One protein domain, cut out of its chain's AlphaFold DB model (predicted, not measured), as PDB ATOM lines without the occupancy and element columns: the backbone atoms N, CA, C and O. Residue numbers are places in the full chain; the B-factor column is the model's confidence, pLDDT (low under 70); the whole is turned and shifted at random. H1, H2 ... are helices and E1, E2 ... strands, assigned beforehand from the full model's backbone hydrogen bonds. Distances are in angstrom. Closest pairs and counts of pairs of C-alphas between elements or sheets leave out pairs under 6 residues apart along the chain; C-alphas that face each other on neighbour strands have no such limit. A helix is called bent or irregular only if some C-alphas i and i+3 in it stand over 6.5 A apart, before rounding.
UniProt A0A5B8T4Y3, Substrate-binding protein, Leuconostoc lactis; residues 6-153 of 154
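Overview. This is residues 6 to 153 of the 154 residues of the protein "Substrate-binding protein" of Leuconostoc lactis (UniProt A0A5B8T4Y3). A two-stranded hairpin, E1 and E2, lies at the rim of a helical body whose core is the helical hairpin of H2 and H3. On one side of that core H1 crosses H3 and H4 crosses H2, H5 lies across both core helices on the other side, and the strands are farther out on the side of H1 and H4. The printed part has 148 residues, with two named strands and five named helices in the order E1 E2 H1 H2 H3 H4 H5; the sheet, E1 - E2, is antiparallel and the class is mostly helix. The whole is compact, with a radius of gyration of the C-alphas of 14.8 A, and rounded, spanning 40 by 39 by 31 A.

Along the chain. Find C-alpha 13 at (14.256, -36.249, 1.927); from there E1 runs through residues 13 to 19, 19.4 A, and E2 returns through residues 25 to 31, 20.3 A. H1, residues 37 to 53, is 25.4 A long and irregular: C-alphas 49 and 52 are 7.0 A apart. Look next for H2, residues 63 to 77, 20.3 A, and for H3, which begins with C-alpha 85 at (31.447, -37.927, -24.423) and runs to residue 101, 24.5 A. H4 takes residues 119 to 131, 18.4 A; H5 takes residues 139 to 153, 21.7 A, and ends with C-alpha 153 at (14.797, -46.802, -25.731).

Arrangement. Begin at the hairpin of E1 and E2, antiparallel neighbours at 160 degrees, where N 14 and O 30 are within hydrogen-bond range at 2.8 A and N 28 and O 16 at 2.8 A. The closest C-alphas of E2 and H1 are those of Leu 31 and Ile 40, 7.4 A. H3 touches H1 with residues 94 to 101 alone, closest at C-alphas 97 and 51, 4.8 A, at a steep tilt of 66 degrees, the same way. H3 and H2 form a helical hairpin and touch at C-alphas 99 and 65, 5.1 A, at a shallow tilt of 6 degrees, opposite ways. H4 touches H2, closest at C-alphas 124 and 71, 5.1 A, at a steep tilt of 47 degrees, opposite ways. H5 touches H2 with residues 141 to 145 alone, closest at C-alphas 145 and 69, 5.8 A, about perpendicular at 79 degrees. H5 also touches H3, at residues 92 to 97 of H3 alone, closest at C-alphas 149 and 96, 5.5 A, only just about perpendicular at 73 degrees. H1 stays apart from H4 and H5. Every O i to N i+4 pair is within hydrogen-bond range in H2, H3 and H4; H1 has 11 of 13 and H5 8 of 11.

Size, cuts and confidence. The farthest C-alphas, those of Gly 23 and Gly 82, are 43.2 A apart. The printed part has no cut. The link from H3 to H4, residues 102 to 118, is long. The mean pLDDT of the printed part is 88.2; look at residues 114 and 153 for values under 70.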
ATOM      1  N   PHE A   6      18.641 -43.900   0.132       94.25
ATOM      2  CA  PHE A   6      18.213 -42.532   0.455       94.25
ATOM      3  C   PHE A   6      16.953 -42.467   1.347       94.25
ATOM      4  O   PHE A   6      16.768 -41.487   2.068       94.25
ATOM      5  N   LEU A   7      16.115 -43.514   1.353       94.75
ATOM      6  CA  LEU A   7      14.905 -43.601   2.179       94.75
ATOM      7  C   LEU A   7      15.163 -44.080   3.613       94.75
ATOM      8  O   LEU A   7      14.274 -43.974   4.459       94.75
ATOM      9  N   THR A   8      16.371 -44.560   3.914       95.31
ATOM     10  CA  THR A   8      16.735 -45.080   5.246       95.31
ATOM     11  C   THR A   8      16.838 -43.991   6.317       95.31
ATOM     12  O   THR A   8      16.789 -44.288   7.509       95.31
ATOM     13  N   ASN A   9      16.919 -42.716   5.920       95.31
ATOM     14  CA  ASN A   9      16.980 -41.585   6.838       95.31
ATOM     15  C   ASN A   9      16.057 -40.444   6.393       95.31
ATOM     16  O   ASN A   9      16.329 -39.728   5.431       95.31
ATOM     17  N   LYS A  10      14.998 -40.203   7.175       94.00
ATOM     18  CA  LYS A  10      13.999 -39.148   6.924       94.00
ATOM     19  C   LYS A  10      14.569 -37.727   6.902       94.00
ATOM     20  O   LYS A  10      13.895 -36.815   6.448       94.00
ATOM     21  N   LYS A  11      15.792 -37.494   7.395       94.81
ATOM     22  CA  LYS A  11      16.429 -36.169   7.301       94.81
ATOM     23  C   LYS A  11      16.878 -35.842   5.877       94.81
ATOM     24  O   LYS A  11      17.062 -34.663   5.590       94.81
ATOM     25  N   TRP A  12      17.083 -36.843   5.021       94.25
ATOM     26  CA  TRP A  12      17.635 -36.675   3.674       94.25
ATOM     27  C   TRP A  12      16.599 -36.341   2.612       94.25
ATOM     28  O   TRP A  12      16.992 -35.891   1.541       94.25
ATOM     29  N   TYR A  13      15.309 -36.520   2.893       92.81
ATOM     30  CA  TYR A  13      14.256 -36.249   1.927       92.81
ATOM     31  C   TYR A  13      13.016 -35.625   2.567       92.81
ATOM     32  O   TYR A  13      12.741 -35.821   3.750       92.81
ATOM     33  N   THR A  14      12.250 -34.895   1.766       91.31
ATOM     34  CA  THR A  14      10.832 -34.637   2.013       91.31
ATOM     35  C   THR A  14      10.002 -35.609   1.187       91.31
ATOM     36  O   THR A  14      10.417 -36.052   0.114       91.31
ATOM     37  N   PHE A  15       8.843 -35.981   1.719       90.44
ATOM     38  CA  PHE A  15       7.897 -36.873   1.067       90.44
ATOM     39  C   PHE A  15       6.525 -36.221   1.056       90.44
ATOM     40  O   PHE A  15       6.035 -35.783   2.098       90.44
ATOM     41  N   GLU A  16       5.909 -36.198  -0.115       88.44
ATOM     42  CA  GLU A  16       4.539 -35.753  -0.298       88.44
ATOM     43  C   GLU A  16       3.768 -36.800  -1.094       88.44
ATOM     44  O   GLU A  16       4.267 -37.358  -2.070       88.44
ATOM     45  N   THR A  17       2.526 -37.047  -0.692       89.44
ATOM     46  CA  THR A  17       1.555 -37.755  -1.528       89.44
ATOM     47  C   THR A  17       0.610 -36.724  -2.115       89.44
ATOM     48  O   THR A  17       0.121 -35.841  -1.408       89.44
ATOM     49  N   ARG A  18       0.398 -36.802  -3.422       85.81
ATOM     50  CA  ARG A  18      -0.409 -35.865  -4.195       85.81
ATOM     51  C   ARG A  18      -1.310 -36.641  -5.144       85.81
ATOM     52  O   ARG A  18      -1.137 -37.838  -5.354       85.81
ATOM     53  N   THR A  19      -2.244 -35.917  -5.734       83.75
ATOM     54  CA  THR A  19      -3.112 -36.409  -6.795       83.75
ATOM     55  C   THR A  19      -3.046 -35.402  -7.938       83.75
ATOM     56  O   THR A  19      -3.041 -34.193  -7.682       83.75
ATOM     57  N   THR A  20      -2.925 -35.874  -9.177       75.25
ATOM     58  CA  THR A  20      -3.004 -35.009 -10.363       75.25
ATOM     59  C   THR A  20      -4.404 -34.405 -10.496       75.25
ATOM     60  O   THR A  20      -5.338 -34.820  -9.806       75.25
ATOM     61  N   ALA A  21      -4.567 -33.418 -11.384       72.44
ATOM     62  CA  ALA A  21      -5.887 -32.853 -11.680       72.44
ATOM     63  C   ALA A  21      -6.881 -33.934 -12.149       72.44
ATOM     64  O   ALA A  21      -8.057 -33.879 -11.796       72.44
ATOM     65  N   ASP A  22      -6.374 -34.961 -12.834       75.44
ATOM     66  CA  ASP A  22      -7.152 -36.078 -13.378       75.44
ATOM     67  C   ASP A  22      -7.303 -37.254 -12.394       75.44
ATOM     68  O   ASP A  22      -7.709 -38.349 -12.774       75.44
ATOM     69  N   GLY A  23      -6.973 -37.056 -11.112       79.19
ATOM     70  CA  GLY A  23      -7.231 -38.049 -10.065       79.19
ATOM     71  C   GLY A  23      -6.147 -39.116  -9.884       79.19
ATOM     72  O   GLY A  23      -6.324 -40.019  -9.067       79.19
ATOM     73  N   ILE A  24      -5.011 -39.021 -10.581       82.25
ATOM     74  CA  ILE A  24      -3.937 -40.022 -10.499       82.25
ATOM     75  C   ILE A  24      -3.111 -39.778  -9.228       82.25
ATOM     76  O   ILE A  24      -2.511 -38.706  -9.092       82.25
ATOM     77  N   PRO A  25      -3.053 -40.726  -8.276       84.44
ATOM     78  CA  PRO A  25      -2.210 -40.581  -7.101       84.44
ATOM     79  C   PRO A  25      -0.736 -40.706  -7.492       84.44
ATOM     80  O   PRO A  25      -0.355 -41.591  -8.255       84.44
ATOM     81  N   PHE A  26       0.113 -39.856  -6.923       84.31
ATOM     82  CA  PHE A  26       1.556 -39.978  -7.070       84.31
ATOM     83  C   PHE A  26       2.294 -39.581  -5.792       84.31
ATOM     84  O   PHE A  26       1.804 -38.829  -4.943       84.31
ATOM     85  N   GLN A  27       3.504 -40.112  -5.662       86.12
ATOM     86  CA  GLN A  27       4.417 -39.817  -4.570       86.12
ATOM     87  C   GLN A  27       5.555 -38.946  -5.084       86.12
ATOM     88  O   GLN A  27       6.150 -39.227  -6.122       86.12
ATOM     89  N   ARG A  28       5.874 -37.894  -4.337       86.19
ATOM     90  CA  ARG A  28       6.977 -36.986  -4.629       86.19
ATOM     91  C   ARG A  28       7.999 -37.078  -3.514       86.19
ATOM     92  O   ARG A  28       7.675 -36.866  -2.347       86.19
ATOM     93  N   PHE A  29       9.234 -37.358  -3.902       88.50
ATOM     94  CA  PHE A  29      10.391 -37.303  -3.025       88.50
ATOM     95  C   PHE A  29      11.308 -36.177  -3.489       88.50
ATOM     96  O   PHE A  29      11.616 -36.075  -4.675       88.50
ATOM     97  N   GLU A  30      11.780 -35.355  -2.558       88.88
ATOM     98  CA  GLU A  30      12.830 -34.375  -2.830       88.88
ATOM     99  C   GLU A  30      13.946 -34.513  -1.821       88.88
ATOM    100  O   GLU A  30      13.692 -34.648  -0.627       88.88
ATOM    101  N   LEU A  31      15.188 -34.437  -2.286       91.44
ATOM    102  CA  LEU A  31      16.320 -34.424  -1.377       91.44
ATOM    103  C   LEU A  31      16.393 -33.098  -0.622       91.44
ATOM    104  O   LEU A  31      16.161 -32.021  -1.172       91.44
ATOM    105  N   THR A  32      16.769 -33.178   0.647       91.19
ATOM    106  CA  THR A  32      17.091 -32.007   1.462       91.19
ATOM    107  C   THR A  32      18.577 -31.678   1.348       91.19
ATOM    108  O   THR A  32      19.395 -32.491   0.921       91.19
ATOM    109  N   ASN A  33      18.969 -30.504   1.841       89.25
ATOM    110  CA  ASN A  33      20.379 -30.132   1.977       89.25
ATOM    111  C   ASN A  33      21.168 -30.997   2.983       89.25
ATOM    112  O   ASN A  33      22.369 -30.799   3.134       89.25
ATOM    113  N   LYS A  34      20.510 -31.926   3.688       92.44
ATOM    114  CA  LYS A  34      21.153 -32.878   4.602       92.44
ATOM    115  C   LYS A  34      21.490 -34.204   3.922       92.44
ATOM    116  O   LYS A  34      22.118 -35.041   4.567       92.44
ATOM    117  N   ALA A  35      21.033 -34.428   2.686       92.94
ATOM    118  CA  ALA A  35      21.351 -35.631   1.928       92.94
ATOM    119  C   ALA A  35      22.867 -35.737   1.711       92.94
ATOM    120  O   ALA A  35      23.509 -34.794   1.251       92.94
ATOM    121  N   THR A  36      23.438 -36.885   2.064       94.56
ATOM    122  CA  THR A  36      24.851 -37.179   1.804       94.56
ATOM    123  C   THR A  36      25.076 -37.453   0.312       94.56
ATOM    124  O   THR A  36      24.115 -37.762  -0.400       94.56
ATOM    125  N   PRO A  37      26.328 -37.405  -0.181       93.31
ATOM    126  CA  PRO A  37      26.643 -37.816  -1.550       93.31
ATOM    127  C   PRO A  37      26.101 -39.210  -1.906       93.31
ATOM    128  O   PRO A  37      25.501 -39.375  -2.965       93.31
ATOM    129  N   ASP A  38      26.196 -40.174  -0.987       94.81
ATOM    130  CA  ASP A  38      25.676 -41.534  -1.190       94.81
ATOM    131  C   ASP A  38      24.144 -41.578  -1.258       94.81
ATOM    132  O   ASP A  38      23.568 -42.314  -2.060       94.81
ATOM    133  N   ALA A  39      23.456 -40.758  -0.455       94.06
ATOM    134  CA  ALA A  39      22.005 -40.624  -0.539       94.06
ATOM    135  C   ALA A  39      21.584 -39.999  -1.879       94.06
ATOM    136  O   ALA A  39      20.622 -40.458  -2.494       94.06
ATOM    137  N   ILE A  40      22.330 -39.003  -2.372       93.50
ATOM    138  CA  ILE A  40      22.108 -38.410  -3.697       93.50
ATOM    139  C   ILE A  40      22.326 -39.459  -4.792       93.50
ATOM    140  O   ILE A  40      21.477 -39.602  -5.670       93.50
ATOM    141  N   ALA A  41      23.418 -40.224  -4.737       93.12
ATOM    142  CA  ALA A  41      23.697 -41.292  -5.695       93.12
ATOM    143  C   ALA A  41      22.592 -42.364  -5.690       93.12
ATOM    144  O   ALA A  41      22.085 -42.736  -6.748       93.12
ATOM    145  N   SER A  42      22.143 -42.788  -4.504       94.62
ATOM    146  CA  SER A  42      21.027 -43.727  -4.350       94.62
ATOM    147  C   SER A  42      19.712 -43.184  -4.917       94.62
ATOM    148  O   SER A  42      18.972 -43.936  -5.554       94.62
ATOM    149  N   PHE A  43      19.420 -41.897  -4.723       92.44
ATOM    150  CA  PHE A  43      18.243 -41.253  -5.303       92.44
ATOM    151  C   PHE A  43      18.297 -41.266  -6.832       92.44
ATOM    152  O   PHE A  43      17.342 -41.692  -7.473       92.44
ATOM    153  N   LYS A  44      19.436 -40.877  -7.424       92.25
ATOM    154  CA  LYS A  44      19.632 -40.904  -8.883       92.25
ATOM    155  C   LYS A  44      19.464 -42.304  -9.460       92.25
ATOM    156  O   LYS A  44      18.758 -42.465 -10.447       92.25
ATOM    157  N   ALA A  45      20.064 -43.309  -8.823       91.94
ATOM    158  CA  ALA A  45      19.914 -44.701  -9.235       91.94
ATOM    159  C   ALA A  45      18.447 -45.152  -9.176       91.94
ATOM    160  O   ALA A  45      17.978 -45.839 -10.078       91.94
ATOM    161  N   THR A  46      17.704 -44.710  -8.157       90.38
ATOM    162  CA  THR A  46      16.266 -44.994  -8.044       90.38
ATOM    163  C   THR A  46      15.484 -44.328  -9.173       90.38
ATOM    164  O   THR A  46      14.665 -44.991  -9.795       90.38
ATOM    165  N   MET A  47      15.762 -43.057  -9.488       88.50
ATOM    166  CA  MET A  47      15.128 -42.360 -10.616       88.50
ATOM    167  C   MET A  47      15.385 -43.056 -11.951       88.50
ATOM    168  O   MET A  47      14.472 -43.168 -12.757       88.50
ATOM    169  N   ILE A  48      16.610 -43.533 -12.177       89.94
ATOM    170  CA  ILE A  48      16.961 -44.291 -13.383       89.94
ATOM    171  C   ILE A  48      16.206 -45.624 -13.413       89.94
ATOM    172  O   ILE A  48      15.685 -45.999 -14.453       89.94
ATOM    173  N   ALA A  49      16.101 -46.320 -12.277       88.00
ATOM    174  CA  ALA A  49      15.419 -47.609 -12.198       88.00
ATOM    175  C   ALA A  49      13.901 -47.513 -12.439       88.00
ATOM    176  O   ALA A  49      13.348 -48.387 -13.095       88.00
ATOM    177  N   ILE A  50      13.239 -46.464 -11.933       82.38
ATOM    178  CA  ILE A  50      11.793 -46.242 -12.147       82.38
ATOM    179  C   ILE A  50      11.498 -45.476 -13.437       82.38
ATOM    180  O   ILE A  50      10.366 -45.442 -13.904       82.38
ATOM    181  N   GLY A  51      12.507 -44.822 -14.008       77.25
ATOM    182  CA  GLY A  51      12.376 -43.978 -15.184       77.25
ATOM    183  C   GLY A  51      11.697 -44.661 -16.378       77.25
ATOM    184  O   GLY A  51      10.876 -44.008 -17.009       77.25
ATOM    185  N   PRO A  52      11.944 -45.951 -16.680       78.56
ATOM    186  CA  PRO A  52      11.215 -46.681 -17.719       78.56
ATOM    187  C   PRO A  52       9.696 -46.773 -17.511       78.56
ATOM    188  O   PRO A  52       8.970 -46.895 -18.494       78.56
ATOM    189  N   GLU A  53       9.209 -46.708 -16.267       73.88
ATOM    190  CA  GLU A  53       7.772 -46.724 -15.953       73.88
ATOM    191  C   GLU A  53       7.106 -45.369 -16.242       73.88
ATOM    192  O   GLU A  53       5.907 -45.306 -16.508       73.88
ATOM    193  N   GLY A  54       7.879 -44.277 -16.225       72.00
ATOM    194  CA  GLY A  54       7.433 -42.966 -16.679       72.00
ATOM    195  C   GLY A  54       7.599 -42.846 -18.191       72.00
ATOM    196  O   GLY A  54       8.711 -42.917 -18.703       72.00
ATOM    197  N   GLN A  55       6.511 -42.638 -18.923       78.00
ATOM    198  CA  GLN A  55       6.572 -42.309 -20.347       78.00
ATOM    199  C   GLN A  55       6.297 -40.823 -20.535       78.00
ATOM    200  O   GLN A  55       5.443 -40.255 -19.855       78.00
ATOM    201  N   ILE A  56       7.044 -40.197 -21.443       87.31
ATOM    202  CA  ILE A  56       6.741 -38.836 -21.867       87.31
ATOM    203  C   ILE A  56       5.473 -38.872 -22.719       87.31
ATOM    204  O   ILE A  56       5.403 -39.629 -23.684       87.31
ATOM    205  N   GLU A  57       4.496 -38.032 -22.384       86.31
ATOM    206  CA  GLU A  57       3.362 -37.749 -23.262       86.31
ATOM    207  C   GLU A  57       3.787 -36.662 -24.264       86.31
ATOM    208  O   GLU A  57       3.918 -35.497 -23.875       86.31
ATOM    209  N   PRO A  58       4.058 -37.010 -25.536       82.75
ATOM    210  CA  PRO A  58       4.723 -36.106 -26.477       82.75
ATOM    211  C   PRO A  58       3.898 -34.851 -26.785       82.75
ATOM    212  O   PRO A  58       4.463 -33.793 -27.046       82.75
ATOM    213  N   ASP A  59       2.574 -34.955 -26.688       85.38
ATOM    214  CA  ASP A  59       1.642 -33.875 -27.016       85.38
ATOM    215  C   ASP A  59       1.337 -32.960 -25.815       85.38
ATOM    216  O   ASP A  59       0.562 -32.011 -25.931       85.38
ATOM    217  N   ASN A  60       1.913 -33.241 -24.640       84.19
ATOM    218  CA  ASN A  60       1.480 -32.628 -23.386       84.19
ATOM    219  C   ASN A  60       2.624 -32.448 -22.372       84.19
ATOM    220  O   ASN A  60       2.506 -32.806 -21.197       84.19
ATOM    221  N   LEU A  61       3.745 -31.866 -22.810       91.31
ATOM    222  CA  LEU A  61       4.850 -31.562 -21.899       91.31
ATOM    223  C   LEU A  61       4.482 -30.434 -20.937       91.31
ATOM    224  O   LEU A  61       4.192 -29.304 -21.340       91.31
ATOM    225  N   ASN A  62       4.568 -30.719 -19.640       90.69
ATOM    226  CA  ASN A  62       4.363 -29.708 -18.613       90.69
ATOM    227  C   ASN A  62       5.573 -28.766 -18.485       90.69
ATOM    228  O   ASN A  62       6.677 -29.031 -18.980       90.69
ATOM    229  N   ARG A  63       5.393 -27.650 -17.772       92.38
ATOM    230  CA  ARG A  63       6.432 -26.620 -17.654       92.38
ATOM    231  C   ARG A  63       7.696 -27.130 -16.958       92.38
ATOM    232  O   ARG A  63       8.771 -26.588 -17.191       92.38
ATOM    233  N   PHE A  64       7.603 -28.132 -16.076       91.94
ATOM    234  CA  PHE A  64       8.776 -28.660 -15.368       91.94
ATOM    235  C   PHE A  64       9.635 -29.531 -16.278       91.94
ATOM    236  O   PHE A  64      10.860 -29.447 -16.207       91.94
ATOM    237  N   GLN A  65       9.000 -30.327 -17.140       92.94
ATOM    238  CA  GLN A  65       9.676 -31.095 -18.185       92.94
ATOM    239  C   GLN A  65      10.391 -30.150 -19.151       92.94
ATOM    240  O   GLN A  65      11.597 -30.291 -19.365       92.94
ATOM    241  N   GLN A  66       9.688 -29.118 -19.626       94.19
ATOM    242  CA  GLN A  66      10.262 -28.088 -20.493       94.19
ATOM    243  C   GLN A  66      11.419 -27.343 -19.816       94.19
ATOM    244  O   GLN A  66      12.494 -27.220 -20.393       94.19
ATOM    245  N   ALA A  67      11.264 -26.915 -18.561       94.31
ATOM    246  CA  ALA A  67      12.319 -26.204 -17.841       94.31
ATOM    247  C   ALA A  67      13.597 -27.038 -17.679       94.31
ATOM    248  O   ALA A  67      14.708 -26.505 -17.773       94.31
ATOM    249  N   LEU A  68      13.458 -28.340 -17.416       93.19
ATOM    250  CA  LEU A  68      14.609 -29.228 -17.284       93.19
ATOM    251  C   LEU A  68      15.252 -29.499 -18.650       93.19
ATOM    252  O   LEU A  68      16.477 -29.426 -18.761       93.19
ATOM    253  N   GLY A  69      14.444 -29.710 -19.691       94.12
ATOM    254  CA  GLY A  69      14.926 -29.834 -21.064       94.12
ATOM    255  C   GLY A  69      15.669 -28.585 -21.542       94.12
ATOM    256  O   GLY A  69      16.773 -28.685 -22.072       94.12
ATOM    257  N   TYR A  70      15.135 -27.395 -21.257       94.94
ATOM    258  CA  TYR A  70      15.779 -26.121 -21.568       94.94
ATOM    259  C   TYR A  70      17.141 -26.006 -20.881       94.94
ATOM    260  O   TYR A  70      18.141 -25.674 -21.519       94.94
ATOM    261  N   ALA A  71      17.198 -26.305 -19.578       93.94
ATOM    262  CA  ALA A  71      18.438 -26.242 -18.816       93.94
ATOM    263  C   ALA A  71      19.503 -27.186 -19.392       93.94
ATOM    264  O   ALA A  71      20.657 -26.784 -19.545       93.94
ATOM    265  N   ALA A  72      19.107 -28.413 -19.741       92.88
ATOM    266  CA  ALA A  72      19.981 -29.414 -20.337       92.88
ATOM    267  C   ALA A  72      20.494 -28.978 -21.714       92.88
ATOM    268  O   ALA A  72      21.706 -28.908 -21.917       92.88
ATOM    269  N   ARG A  73      19.587 -28.595 -22.621       93.19
ATOM    270  CA  ARG A  73      19.920 -28.096 -23.961       93.19
ATOM    271  C   ARG A  73      20.882 -26.913 -23.883       93.19
ATOM    272  O   ARG A  73      21.902 -26.901 -24.565       93.19
ATOM    273  N   ARG A  74      20.603 -25.939 -23.013       91.19
ATOM    274  CA  ARG A  74      21.438 -24.742 -22.859       91.19
ATOM    275  C   ARG A  74      22.826 -25.066 -22.307       91.19
ATOM    276  O   ARG A  74      23.812 -24.567 -22.837       91.19
ATOM    277  N   HIS A  75      22.917 -25.863 -21.245       89.88
ATOM    278  CA  HIS A  75      24.200 -26.123 -20.596       89.88
ATOM    279  C   HIS A  75      25.088 -27.081 -21.391       89.88
ATOM    280  O   HIS A  75      26.291 -26.857 -21.468       89.88
ATOM    281  N   TYR A  76      24.515 -28.138 -21.965       83.75
ATOM    282  CA  TYR A  76      25.304 -29.202 -22.581       83.75
ATOM    283  C   TYR A  76      25.524 -29.020 -24.080       83.75
ATOM    284  O   TYR A  76      26.494 -29.552 -24.598       83.75
ATOM    285  N   LEU A  77      24.674 -28.258 -24.781       76.75
ATOM    286  CA  LEU A  77      24.806 -28.068 -26.234       76.75
ATOM    287  C   LEU A  77      25.225 -26.652 -26.640       76.75
ATOM    288  O   LEU A  77      25.502 -26.416 -27.810       76.75
ATOM    289  N   SER A  78      25.235 -25.685 -25.718       80.00
ATOM    290  CA  SER A  78      25.574 -24.286 -26.036       80.00
ATOM    291  C   SER A  78      26.710 -23.704 -25.193       80.00
ATOM    292  O   SER A  78      27.118 -22.570 -25.430       80.00
ATOM    293  N   GLU A  79      27.210 -24.438 -24.197       84.25
ATOM    294  CA  GLU A  79      28.227 -23.968 -23.255       84.25
ATOM    295  C   GLU A  79      29.320 -25.033 -23.091       84.25
ATOM    296  O   GLU A  79      29.069 -26.229 -23.235       84.25
ATOM    297  N   ALA A  80      30.544 -24.615 -22.761       83.88
ATOM    298  CA  ALA A  80      31.589 -25.556 -22.378       83.88
ATOM    299  C   ALA A  80      31.235 -26.199 -21.025       83.88
ATOM    300  O   ALA A  80      31.024 -25.497 -20.034       83.88
ATOM    301  N   HIS A  81      31.184 -27.531 -20.985       83.25
ATOM    302  CA  HIS A  81      30.764 -28.295 -19.802       83.25
ATOM    303  C   HIS A  81      31.870 -29.190 -19.216       83.25
ATOM    304  O   HIS A  81      31.717 -29.673 -18.098       83.25
ATOM    305  N   GLY A  82      32.984 -29.389 -19.932       85.25
ATOM    306  CA  GLY A  82      34.157 -30.118 -19.427       85.25
ATOM    307  C   GLY A  82      33.927 -31.610 -19.160       85.25
ATOM    308  O   GLY A  82      34.668 -32.193 -18.378       85.25
ATOM    309  N   LEU A  83      32.905 -32.204 -19.782       87.56
ATOM    310  CA  LEU A  83      32.608 -33.637 -19.687       87.56
ATOM    311  C   LEU A  83      33.192 -34.360 -20.899       87.56
ATOM    312  O   LEU A  83      33.155 -33.813 -22.002       87.56
ATOM    313  N   SER A  84      33.666 -35.587 -20.701       91.94
ATOM    314  CA  SER A  84      33.894 -36.524 -21.804       91.94
ATOM    315  C   SER A  84      32.572 -36.931 -22.468       91.94
ATOM    316  O   SER A  84      31.503 -36.808 -21.866       91.94
ATOM    317  N   ASP A  85      32.637 -37.478 -23.683       89.56
ATOM    318  CA  ASP A  85      31.447 -37.927 -24.423       89.56
ATOM    319  C   ASP A  85      30.625 -38.957 -23.633       89.56
ATOM    320  O   ASP A  85      29.396 -38.898 -23.600       89.56
ATOM    321  N   ASN A  86      31.300 -39.869 -22.926       92.50
ATOM    322  CA  ASN A  86      30.640 -40.874 -22.095       92.50
ATOM    323  C   ASN A  86      29.942 -40.249 -20.873       92.50
ATOM    324  O   ASN A  86      28.796 -40.581 -20.571       92.50
ATOM    325  N   GLU A  87      30.598 -39.319 -20.175       90.94
ATOM    326  CA  GLU A  87      29.992 -38.616 -19.035       90.94
ATOM    327  C   GLU A  87      28.815 -37.737 -19.470       90.94
ATOM    328  O   GLU A  87      27.810 -37.637 -18.759       90.94
ATOM    329  N   LEU A  88      28.917 -37.120 -20.649       90.25
ATOM    330  CA  LEU A  88      27.834 -36.361 -21.255       90.25
ATOM    331  C   LEU A  88      26.639 -37.270 -21.565       90.25
ATOM    332  O   LEU A  88      25.529 -36.959 -21.135       90.25
ATOM    333  N   ALA A  89      26.859 -38.407 -22.229       89.44
ATOM    334  CA  ALA A  89      25.802 -39.366 -22.545       89.44
ATOM    335  C   ALA A  89      25.085 -39.867 -21.279       89.44
ATOM    336  O   ALA A  89      23.857 -39.840 -21.205       89.44
ATOM    337  N   GLN A  90      25.837 -40.234 -20.236       89.88
ATOM    338  CA  GLN A  90      25.269 -40.641 -18.945       89.88
ATOM    339  C   GLN A  90      24.459 -39.519 -18.282       89.88
ATOM    340  O   GLN A  90      23.408 -39.762 -17.685       89.88
ATOM    341  N   THR A  91      24.934 -38.278 -18.393       89.81
ATOM    342  CA  THR A  91      24.253 -37.113 -17.824       89.81
ATOM    343  C   THR A  91      22.952 -36.801 -18.558       89.81
ATOM    344  O   THR A  91      21.933 -36.560 -17.907       89.81
ATOM    345  N   LEU A  92      22.965 -36.833 -19.891       90.81
ATOM    346  CA  LEU A  92      21.770 -36.649 -20.714       90.81
ATOM    347  C   LEU A  92      20.750 -37.760 -20.451       90.81
ATOM    348  O   LEU A  92      19.581 -37.460 -20.221       90.81
ATOM    349  N   ALA A  93      21.198 -39.013 -20.343       91.75
ATOM    350  CA  ALA A  93      20.325 -40.130 -20.003       91.75
ATOM    351  C   ALA A  93      19.647 -39.938 -18.635       91.75
ATOM    352  O   ALA A  93      18.429 -40.077 -18.508       91.75
ATOM    353  N   PHE A  94      20.412 -39.548 -17.609       92.19
ATOM    354  CA  PHE A  94      19.855 -39.236 -16.292       92.19
ATOM    355  C   PHE A  94      18.817 -38.105 -16.347       92.19
ATOM    356  O   PHE A  94      17.785 -38.180 -15.679       92.19
ATOM    357  N   ILE A  95      19.070 -37.065 -17.142       91.94
ATOM    358  CA  ILE A  95      18.130 -35.954 -17.313       91.94
ATOM    359  C   ILE A  95      16.833 -36.429 -17.964       91.94
ATOM    360  O   ILE A  95      15.771 -36.078 -17.456       91.94
ATOM    361  N   SER A  96      16.893 -37.251 -19.011       92.69
ATOM    362  CA  SER A  96      15.696 -37.811 -19.651       92.69
ATOM    363  C   SER A  96      14.863 -38.643 -18.665       92.69
ATOM    364  O   SER A  96      13.656 -38.426 -18.538       92.69
ATOM    365  N   TYR A  97      15.494 -39.489 -17.840       92.12
ATOM    366  CA  TYR A  97      14.785 -40.195 -16.760       92.12
ATOM    367  C   TYR A  97      14.152 -39.246 -15.733       92.12
ATOM    368  O   TYR A  97      13.042 -39.482 -15.251       92.12
ATOM    369  N   ALA A  98      14.818 -38.138 -15.410       90.38
ATOM    370  CA  ALA A  98      14.243 -37.139 -14.523       90.38
ATOM    371  C   ALA A  98      13.072 -36.372 -15.153       90.38
ATOM    372  O   ALA A  98      12.083 -36.118 -14.463       90.38
ATOM    373  N   ILE A  99      13.129 -36.064 -16.451       91.62
ATOM    374  CA  ILE A  99      12.009 -35.482 -17.201       91.62
ATOM    375  C   ILE A  99      10.792 -36.415 -17.144       91.62
ATOM    376  O   ILE A  99       9.696 -35.955 -16.824       91.62
ATOM    377  N   ARG A 100      10.979 -37.723 -17.362       89.88
ATOM    378  CA  ARG A 100       9.907 -38.729 -17.225       89.88
ATOM    379  C   ARG A 100       9.263 -38.704 -15.841       89.88
ATOM    380  O   ARG A 100       8.041 -38.692 -15.731       89.88
ATOM    381  N   SER A 101      10.066 -38.597 -14.779       85.69
ATOM    382  CA  SER A 101       9.545 -38.512 -13.403       85.69
ATOM    383  C   SER A 101       8.666 -37.276 -13.154       85.69
ATOM    384  O   SER A 101       7.800 -37.290 -12.279       85.69
ATOM    385  N   TYR A 102       8.859 -36.206 -13.932       87.69
ATOM    386  CA  TYR A 102       8.065 -34.984 -13.831       87.69
ATOM    387  C   TYR A 102       6.757 -35.028 -14.618       87.69
ATOM    388  O   TYR A 102       5.949 -34.128 -14.410       87.69
ATOM    389  N   GLN A 103       6.494 -36.046 -15.447       86.00
ATOM    390  CA  GLN A 103       5.235 -36.182 -16.203       86.00
ATOM    391  C   GLN A 103       3.999 -36.087 -15.292       86.00
ATOM    392  O   GLN A 103       3.003 -35.470 -15.649       86.00
ATOM    393  N   LEU A 104       4.091 -36.634 -14.076       81.94
ATOM    394  CA  LEU A 104       2.995 -36.651 -13.103       81.94
ATOM    395  C   LEU A 104       2.797 -35.309 -12.368       81.94
ATOM    396  O   LEU A 104       1.892 -35.183 -11.543       81.94
ATOM    397  N   LEU A 105       3.633 -34.295 -12.615       84.62
ATOM    398  CA  LEU A 105       3.526 -32.991 -11.962       84.62
ATOM    399  C   LEU A 105       2.584 -32.052 -12.732       84.62
ATOM    400  O   LEU A 105       2.780 -31.777 -13.910       84.62
ATOM    401  N   ASN A 106       1.610 -31.475 -12.027       83.19
ATOM    402  CA  ASN A 106       0.795 -30.372 -12.540       83.19
ATOM    403  C   ASN A 106       1.551 -29.040 -12.418       83.19
ATOM    404  O   ASN A 106       2.119 -28.757 -11.361       83.19
ATOM    405  N   ASP A 107       1.475 -28.189 -13.443       85.62
ATOM    406  CA  ASP A 107       2.020 -26.827 -13.490       85.62
ATOM    407  C   ASP A 107       1.660 -25.954 -12.275       85.62
ATOM    408  O   ASP A 107       2.409 -25.049 -11.930       85.62
ATOM    409  N   SER A 108       0.571 -26.209 -11.550       81.44
ATOM    410  CA  SER A 108       0.265 -25.453 -10.323       81.44
ATOM    411  C   SER A 108       1.211 -25.745  -9.145       81.44
ATOM    412  O   SER A 108       1.188 -25.027  -8.145       81.44
ATOM    413  N   LEU A 109       2.019 -26.807  -9.211       81.94
ATOM    414  CA  LEU A 109       2.888 -27.226  -8.112       81.94
ATOM    415  C   LEU A 109       4.101 -26.309  -7.943       81.94
ATOM    416  O   LEU A 109       4.558 -25.635  -8.865       81.94
ATOM    417  N   THR A 110       4.680 -26.318  -6.745       82.50
ATOM    418  CA  THR A 110       5.977 -25.680  -6.521       82.50
ATOM    419  C   THR A 110       7.075 -26.456  -7.253       82.50
ATOM    420  O   THR A 110       7.060 -27.696  -7.252       82.50
ATOM    421  N   PRO A 111       8.050 -25.757  -7.859       80.75
ATOM    422  CA  PRO A 111       9.214 -26.402  -8.444       80.75
ATOM    423  C   PRO A 111       9.973 -27.252  -7.422       80.75
ATOM    424  O   PRO A 111      10.216 -26.765  -6.316       80.75
ATOM    425  N   PRO A 112      10.370 -28.487  -7.765       78.69
ATOM    426  CA  PRO A 112      11.253 -29.274  -6.920       78.69
ATOM    427  C   PRO A 112      12.590 -28.569  -6.717       78.69
ATOM    428  O   PRO A 112      13.145 -27.948  -7.630       78.69
ATOM    429  N   ASN A 113      13.131 -28.683  -5.506       73.44
ATOM    430  CA  ASN A 113      14.470 -28.201  -5.229       73.44
ATOM    431  C   ASN A 113      15.478 -29.176  -5.849       73.44
ATOM    432  O   ASN A 113      15.756 -30.255  -5.326       73.44
ATOM    433  N   THR A 114      16.008 -28.811  -7.010       67.62
ATOM    434  CA  THR A 114      16.882 -29.658  -7.824       67.62
ATOM    435  C   THR A 114      18.288 -29.806  -7.225       67.62
ATOM    436  O   THR A 114      19.247 -29.231  -7.737       67.62
ATOM    437  N   LEU A 115      18.430 -30.584  -6.146       70.69
ATOM    438  CA  LEU A 115      19.728 -30.913  -5.530       70.69
ATOM    439  C   LEU A 115      20.487 -32.042  -6.243       70.69
ATOM    440  O   LEU A 115      21.650 -32.296  -5.948       70.69
ATOM    441  N   ILE A 116      19.837 -32.720  -7.184       84.62
ATOM    442  CA  ILE A 116      20.400 -33.867  -7.907       84.62
ATOM    443  C   ILE A 116      21.158 -33.468  -9.179       84.62
ATOM    444  O   ILE A 116      21.936 -34.260  -9.705       84.62
ATOM    445  N   PHE A 117      20.968 -32.247  -9.676       86.19
ATOM    446  CA  PHE A 117      21.642 -31.765 -10.882       86.19
ATOM    447  C   PHE A 117      22.863 -30.910 -10.548       86.19
ATOM    448  O   PHE A 117      23.053 -30.474  -9.411       86.19
ATOM    449  N   SER A 118      23.692 -30.636 -11.559       85.62
ATOM    450  CA  SER A 118      24.775 -29.666 -11.410       85.62
ATOM    451  C   SER A 118      24.215 -28.294 -11.012       85.62
ATOM    452  O   SER A 118      23.084 -27.928 -11.356       85.62
ATOM    453  N   LYS A 119      25.027 -27.485 -10.318       86.38
ATOM    454  CA  LYS A 119      24.636 -26.124  -9.910       86.38
ATOM    455  C   LYS A 119      24.155 -25.287 -11.102       86.38
ATOM    456  O   LYS A 119      23.233 -24.485 -10.948       86.38
ATOM    457  N   ARG A 120      24.760 -25.474 -12.281       88.94
ATOM    458  CA  ARG A 120      24.391 -24.759 -13.509       88.94
ATOM    459  C   ARG A 120      23.006 -25.168 -14.003       88.94
ATOM    460  O   ARG A 120      22.174 -24.281 -14.178       88.94
ATOM    461  N   ILE A 121      22.725 -26.468 -14.115       90.88
ATOM    462  CA  ILE A 121      21.398 -26.978 -14.502       90.88
ATOM    463  C   ILE A 121      20.324 -26.503 -13.523       90.88
ATOM    464  O   ILE A 121      19.332 -25.915 -13.944       90.88
ATOM    465  N   ALA A 122      20.557 -26.646 -12.216       89.38
ATOM    466  CA  ALA A 122      19.620 -26.186 -11.189       89.38
ATOM    467  C   ALA A 122      19.368 -24.666 -11.241       89.38
ATOM    468  O   ALA A 122      18.306 -24.180 -10.850       89.38
ATOM    469  N   THR A 123      20.352 -23.883 -11.687       91.06
ATOM    470  CA  THR A 123      20.205 -22.431 -11.850       91.06
ATOM    471  C   THR A 123      19.367 -22.098 -13.079       91.06
ATOM    472  O   THR A 123      18.408 -21.342 -12.955       91.06
ATOM    473  N   LEU A 124      19.682 -22.694 -14.231       93.19
ATOM    474  CA  LEU A 124      18.947 -22.483 -15.482       93.19
ATOM    475  C   LEU A 124      17.490 -22.940 -15.366       93.19
ATOM    476  O   LEU A 124      16.591 -22.201 -15.751       93.19
ATOM    477  N   TYR A 125      17.258 -24.100 -14.749       93.56
ATOM    478  CA  TYR A 125      15.926 -24.630 -14.459       93.56
ATOM    479  C   TYR A 125      15.071 -23.629 -13.669       93.56
ATOM    480  O   TYR A 125      13.973 -23.258 -14.081       93.56
ATOM    481  N   ARG A 126      15.605 -23.124 -12.548       91.50
ATOM    482  CA  ARG A 126      14.906 -22.140 -11.707       91.50
ATOM    483  C   ARG A 126      14.697 -20.809 -12.420       91.50
ATOM    484  O   ARG A 126      13.662 -20.176 -12.227       91.50
ATOM    485  N   GLN A 127      15.664 -20.379 -13.227       92.56
ATOM    486  CA  GLN A 127      15.538 -19.166 -14.026       92.56
ATOM    487  C   GLN A 127      14.400 -19.291 -15.041       92.56
ATOM    488  O   GLN A 127      13.564 -18.393 -15.109       92.56
ATOM    489  N   PHE A 128      14.337 -20.407 -15.769       93.81
ATOM    490  CA  PHE A 128      13.297 -20.663 -16.760       93.81
ATOM    491  C   PHE A 128      11.907 -20.665 -16.116       93.81
ATOM    492  O   PHE A 128      11.030 -19.916 -16.527       93.81
ATOM    493  N   LEU A 129      11.726 -21.394 -15.013       92.94
ATOM    494  CA  LEU A 129      10.451 -21.413 -14.285       92.94
ATOM    495  C   LEU A 129      10.021 -20.039 -13.758       92.94
ATOM    496  O   LEU A 129       8.833 -19.747 -13.683       92.94
ATOM    497  N   LYS A 130      10.978 -19.183 -13.381       92.19
ATOM    498  CA  LYS A 130      10.679 -17.809 -12.961       92.19
ATOM    499  C   LYS A 130      10.213 -16.946 -14.136       92.19
ATOM    500  O   LYS A 130       9.357 -16.088 -13.949       92.19
ATOM    501  N   GLN A 131      10.805 -17.136 -15.312       93.19
ATOM    502  CA  GLN A 131      10.443 -16.409 -16.532       93.19
ATOM    503  C   GLN A 131       9.099 -16.881 -17.101       93.19
ATOM    504  O   GLN A 131       8.397 -16.098 -17.734       93.19
ATOM    505  N   HIS A 132       8.722 -18.127 -16.813       92.88
ATOM    506  CA  HIS A 132       7.541 -18.779 -17.360       92.88
ATOM    507  C   HIS A 132       6.647 -19.341 -16.241       92.88
ATOM    508  O   HIS A 132       6.679 -20.538 -15.944       92.88
ATOM    509  N   PRO A 133       5.853 -18.474 -15.580       89.12
ATOM    510  CA  PRO A 133       5.017 -18.876 -14.448       89.12
ATOM    511  C   PRO A 133       3.868 -19.810 -14.851       89.12
ATOM    512  O   PRO A 133       3.350 -20.552 -14.016       89.12
ATOM    513  N   THR A 134       3.474 -19.804 -16.120       87.06
ATOM    514  CA  THR A 134       2.449 -20.677 -16.700       87.06
ATOM    515  C   THR A 134       3.075 -21.628 -17.714       87.06
ATOM    516  O   THR A 134       4.230 -21.459 -18.104       87.06
ATOM    517  N   ARG A 135       2.304 -22.629 -18.152       86.00
ATOM    518  CA  ARG A 135       2.699 -23.488 -19.269       86.00
ATOM    519  C   ARG A 135       3.014 -22.643 -20.507       86.00
ATOM    520  O   ARG A 135       2.348 -21.638 -20.759       86.00
ATOM    521  N   ILE A 136       4.028 -23.075 -21.244       85.56
ATOM    522  CA  ILE A 136       4.458 -22.503 -22.519       85.56
ATOM    523  C   ILE A 136       4.247 -23.572 -23.585       85.56
ATOM    524  O   ILE A 136       4.357 -24.764 -23.292       85.56
ATOM    525  N   ASP A 137       3.968 -23.133 -24.802       85.25
ATOM    526  CA  ASP A 137       3.966 -23.977 -25.989       85.25
ATOM    527  C   ASP A 137       5.222 -23.665 -26.821       85.25
ATOM    528  O   ASP A 137       5.256 -22.692 -27.573       85.25
ATOM    529  N   ASP A 138       6.301 -24.421 -26.589       91.75
ATOM    530  CA  ASP A 138       7.568 -24.321 -27.326       91.75
ATOM    531  C   ASP A 138       7.806 -25.629 -28.091       91.75
ATOM    532  O   ASP A 138       8.346 -26.606 -27.563       91.75
ATOM    533  N   SER A 139       7.365 -25.655 -29.350       91.69
ATOM    534  CA  SER A 139       7.421 -26.844 -30.204       91.69
ATOM    535  C   SER A 139       8.846 -27.347 -30.433       91.69
ATOM    536  O   SER A 139       9.071 -28.556 -30.468       91.69
ATOM    537  N   ASP A 140       9.817 -26.439 -30.556       92.56
ATOM    538  CA  ASP A 140      11.213 -26.792 -30.826       92.56
ATOM    539  C   ASP A 140      11.866 -27.426 -29.599       92.56
ATOM    540  O   ASP A 140      12.625 -28.395 -29.704       92.56
ATOM    541  N   LEU A 141      11.584 -26.882 -28.413       93.94
ATOM    542  CA  LEU A 141      12.030 -27.470 -27.159       93.94
ATOM    543  C   LEU A 141      11.367 -28.827 -26.918       93.94
ATOM    544  O   LEU A 141      12.061 -29.772 -26.540       93.94
ATOM    545  N   ASN A 142      10.065 -28.943 -27.178       94.44
ATOM    546  CA  ASN A 142       9.336 -30.198 -27.024       94.44
ATOM    547  C   ASN A 142       9.896 -31.280 -27.953       94.44
ATOM    548  O   ASN A 142      10.235 -32.369 -27.488       94.44
ATOM    549  N   ALA A 143      10.095 -30.961 -29.235       93.62
ATOM    550  CA  ALA A 143      10.697 -31.874 -30.202       93.62
ATOM    551  C   ALA A 143      12.096 -32.331 -29.763       93.62
ATOM    552  O   ALA A 143      12.425 -33.515 -29.858       93.62
ATOM    553  N   TRP A 144      12.910 -31.416 -29.225       93.69
ATOM    554  CA  TRP A 144      14.227 -31.763 -28.694       93.69
ATOM    555  C   TRP A 144      14.142 -32.711 -27.490       93.69
ATOM    556  O   TRP A 144      14.869 -33.703 -27.454       93.69
ATOM    557  N   ILE A 145      13.254 -32.441 -26.526       93.94
ATOM    558  CA  ILE A 145      13.052 -33.301 -25.348       93.94
ATOM    559  C   ILE A 145      12.641 -34.710 -25.783       93.94
ATOM    560  O   ILE A 145      13.227 -35.686 -25.322       93.94
ATOM    561  N   ILE A 146      11.681 -34.813 -26.703       93.19
ATOM    562  CA  ILE A 146      11.192 -36.093 -27.228       93.19
ATOM    563  C   ILE A 146      12.322 -36.854 -27.931       93.19
ATOM    564  O   ILE A 146      12.500 -38.048 -27.697       93.19
ATOM    565  N   ALA A 147      13.135 -36.174 -28.743       92.56
ATOM    566  CA  ALA A 147      14.265 -36.800 -29.422       92.56
ATOM    567  C   ALA A 147      15.325 -37.331 -28.438       92.56
ATOM    568  O   ALA A 147      15.872 -38.409 -28.655       92.56
ATOM    569  N   GLN A 148      15.612 -36.602 -27.353       90.94
ATOM    570  CA  GLN A 148      16.507 -37.084 -26.291       90.94
ATOM    571  C   GLN A 148      15.922 -38.283 -25.540       90.94
ATOM    572  O   GLN A 148      16.658 -39.184 -25.147       90.94
ATOM    573  N   ASP A 149      14.607 -38.312 -25.339       91.00
ATOM    574  CA  ASP A 149      13.935 -39.415 -24.662       91.00
ATOM    575  C   ASP A 149      13.964 -40.713 -25.479       91.00
ATOM    576  O   ASP A 149      14.242 -41.783 -24.939       91.00
ATOM    577  N   GLN A 150      13.768 -40.616 -26.796       89.38
ATOM    578  CA  GLN A 150      13.812 -41.758 -27.716       89.38
ATOM    579  C   GLN A 150      15.179 -42.459 -27.744       89.38
ATOM    580  O   GLN A 150      15.247 -43.659 -28.014       89.38
ATOM    581  N   GLN A 151      16.263 -41.748 -27.425       87.75
ATOM    582  CA  GLN A 151      17.602 -42.340 -27.322       87.75
ATOM    583  C   GLN A 151      17.746 -43.291 -26.125       87.75
ATOM    584  O   GLN A 151      18.625 -44.142 -26.148       87.75
ATOM    585  N   LEU A 152      16.893 -43.190 -25.094       84.25
ATOM    586  CA  LEU A 152      16.904 -44.123 -23.955       84.25
ATOM    587  C   LEU A 152      16.356 -45.510 -24.304       84.25
ATOM    588  O   LEU A 152      16.610 -46.473 -23.586       84.25
ATOM    589  N   THR A 153      15.520 -45.584 -25.339       67.50
ATOM    590  CA  THR A 153      14.797 -46.802 -25.731       67.50
ATOM    591  C   THR A 153      15.487 -47.597 -26.840       67.50
ATOM    592  O   THR A 153      14.955 -48.627 -27.249       67.50
TER     593      THR A 153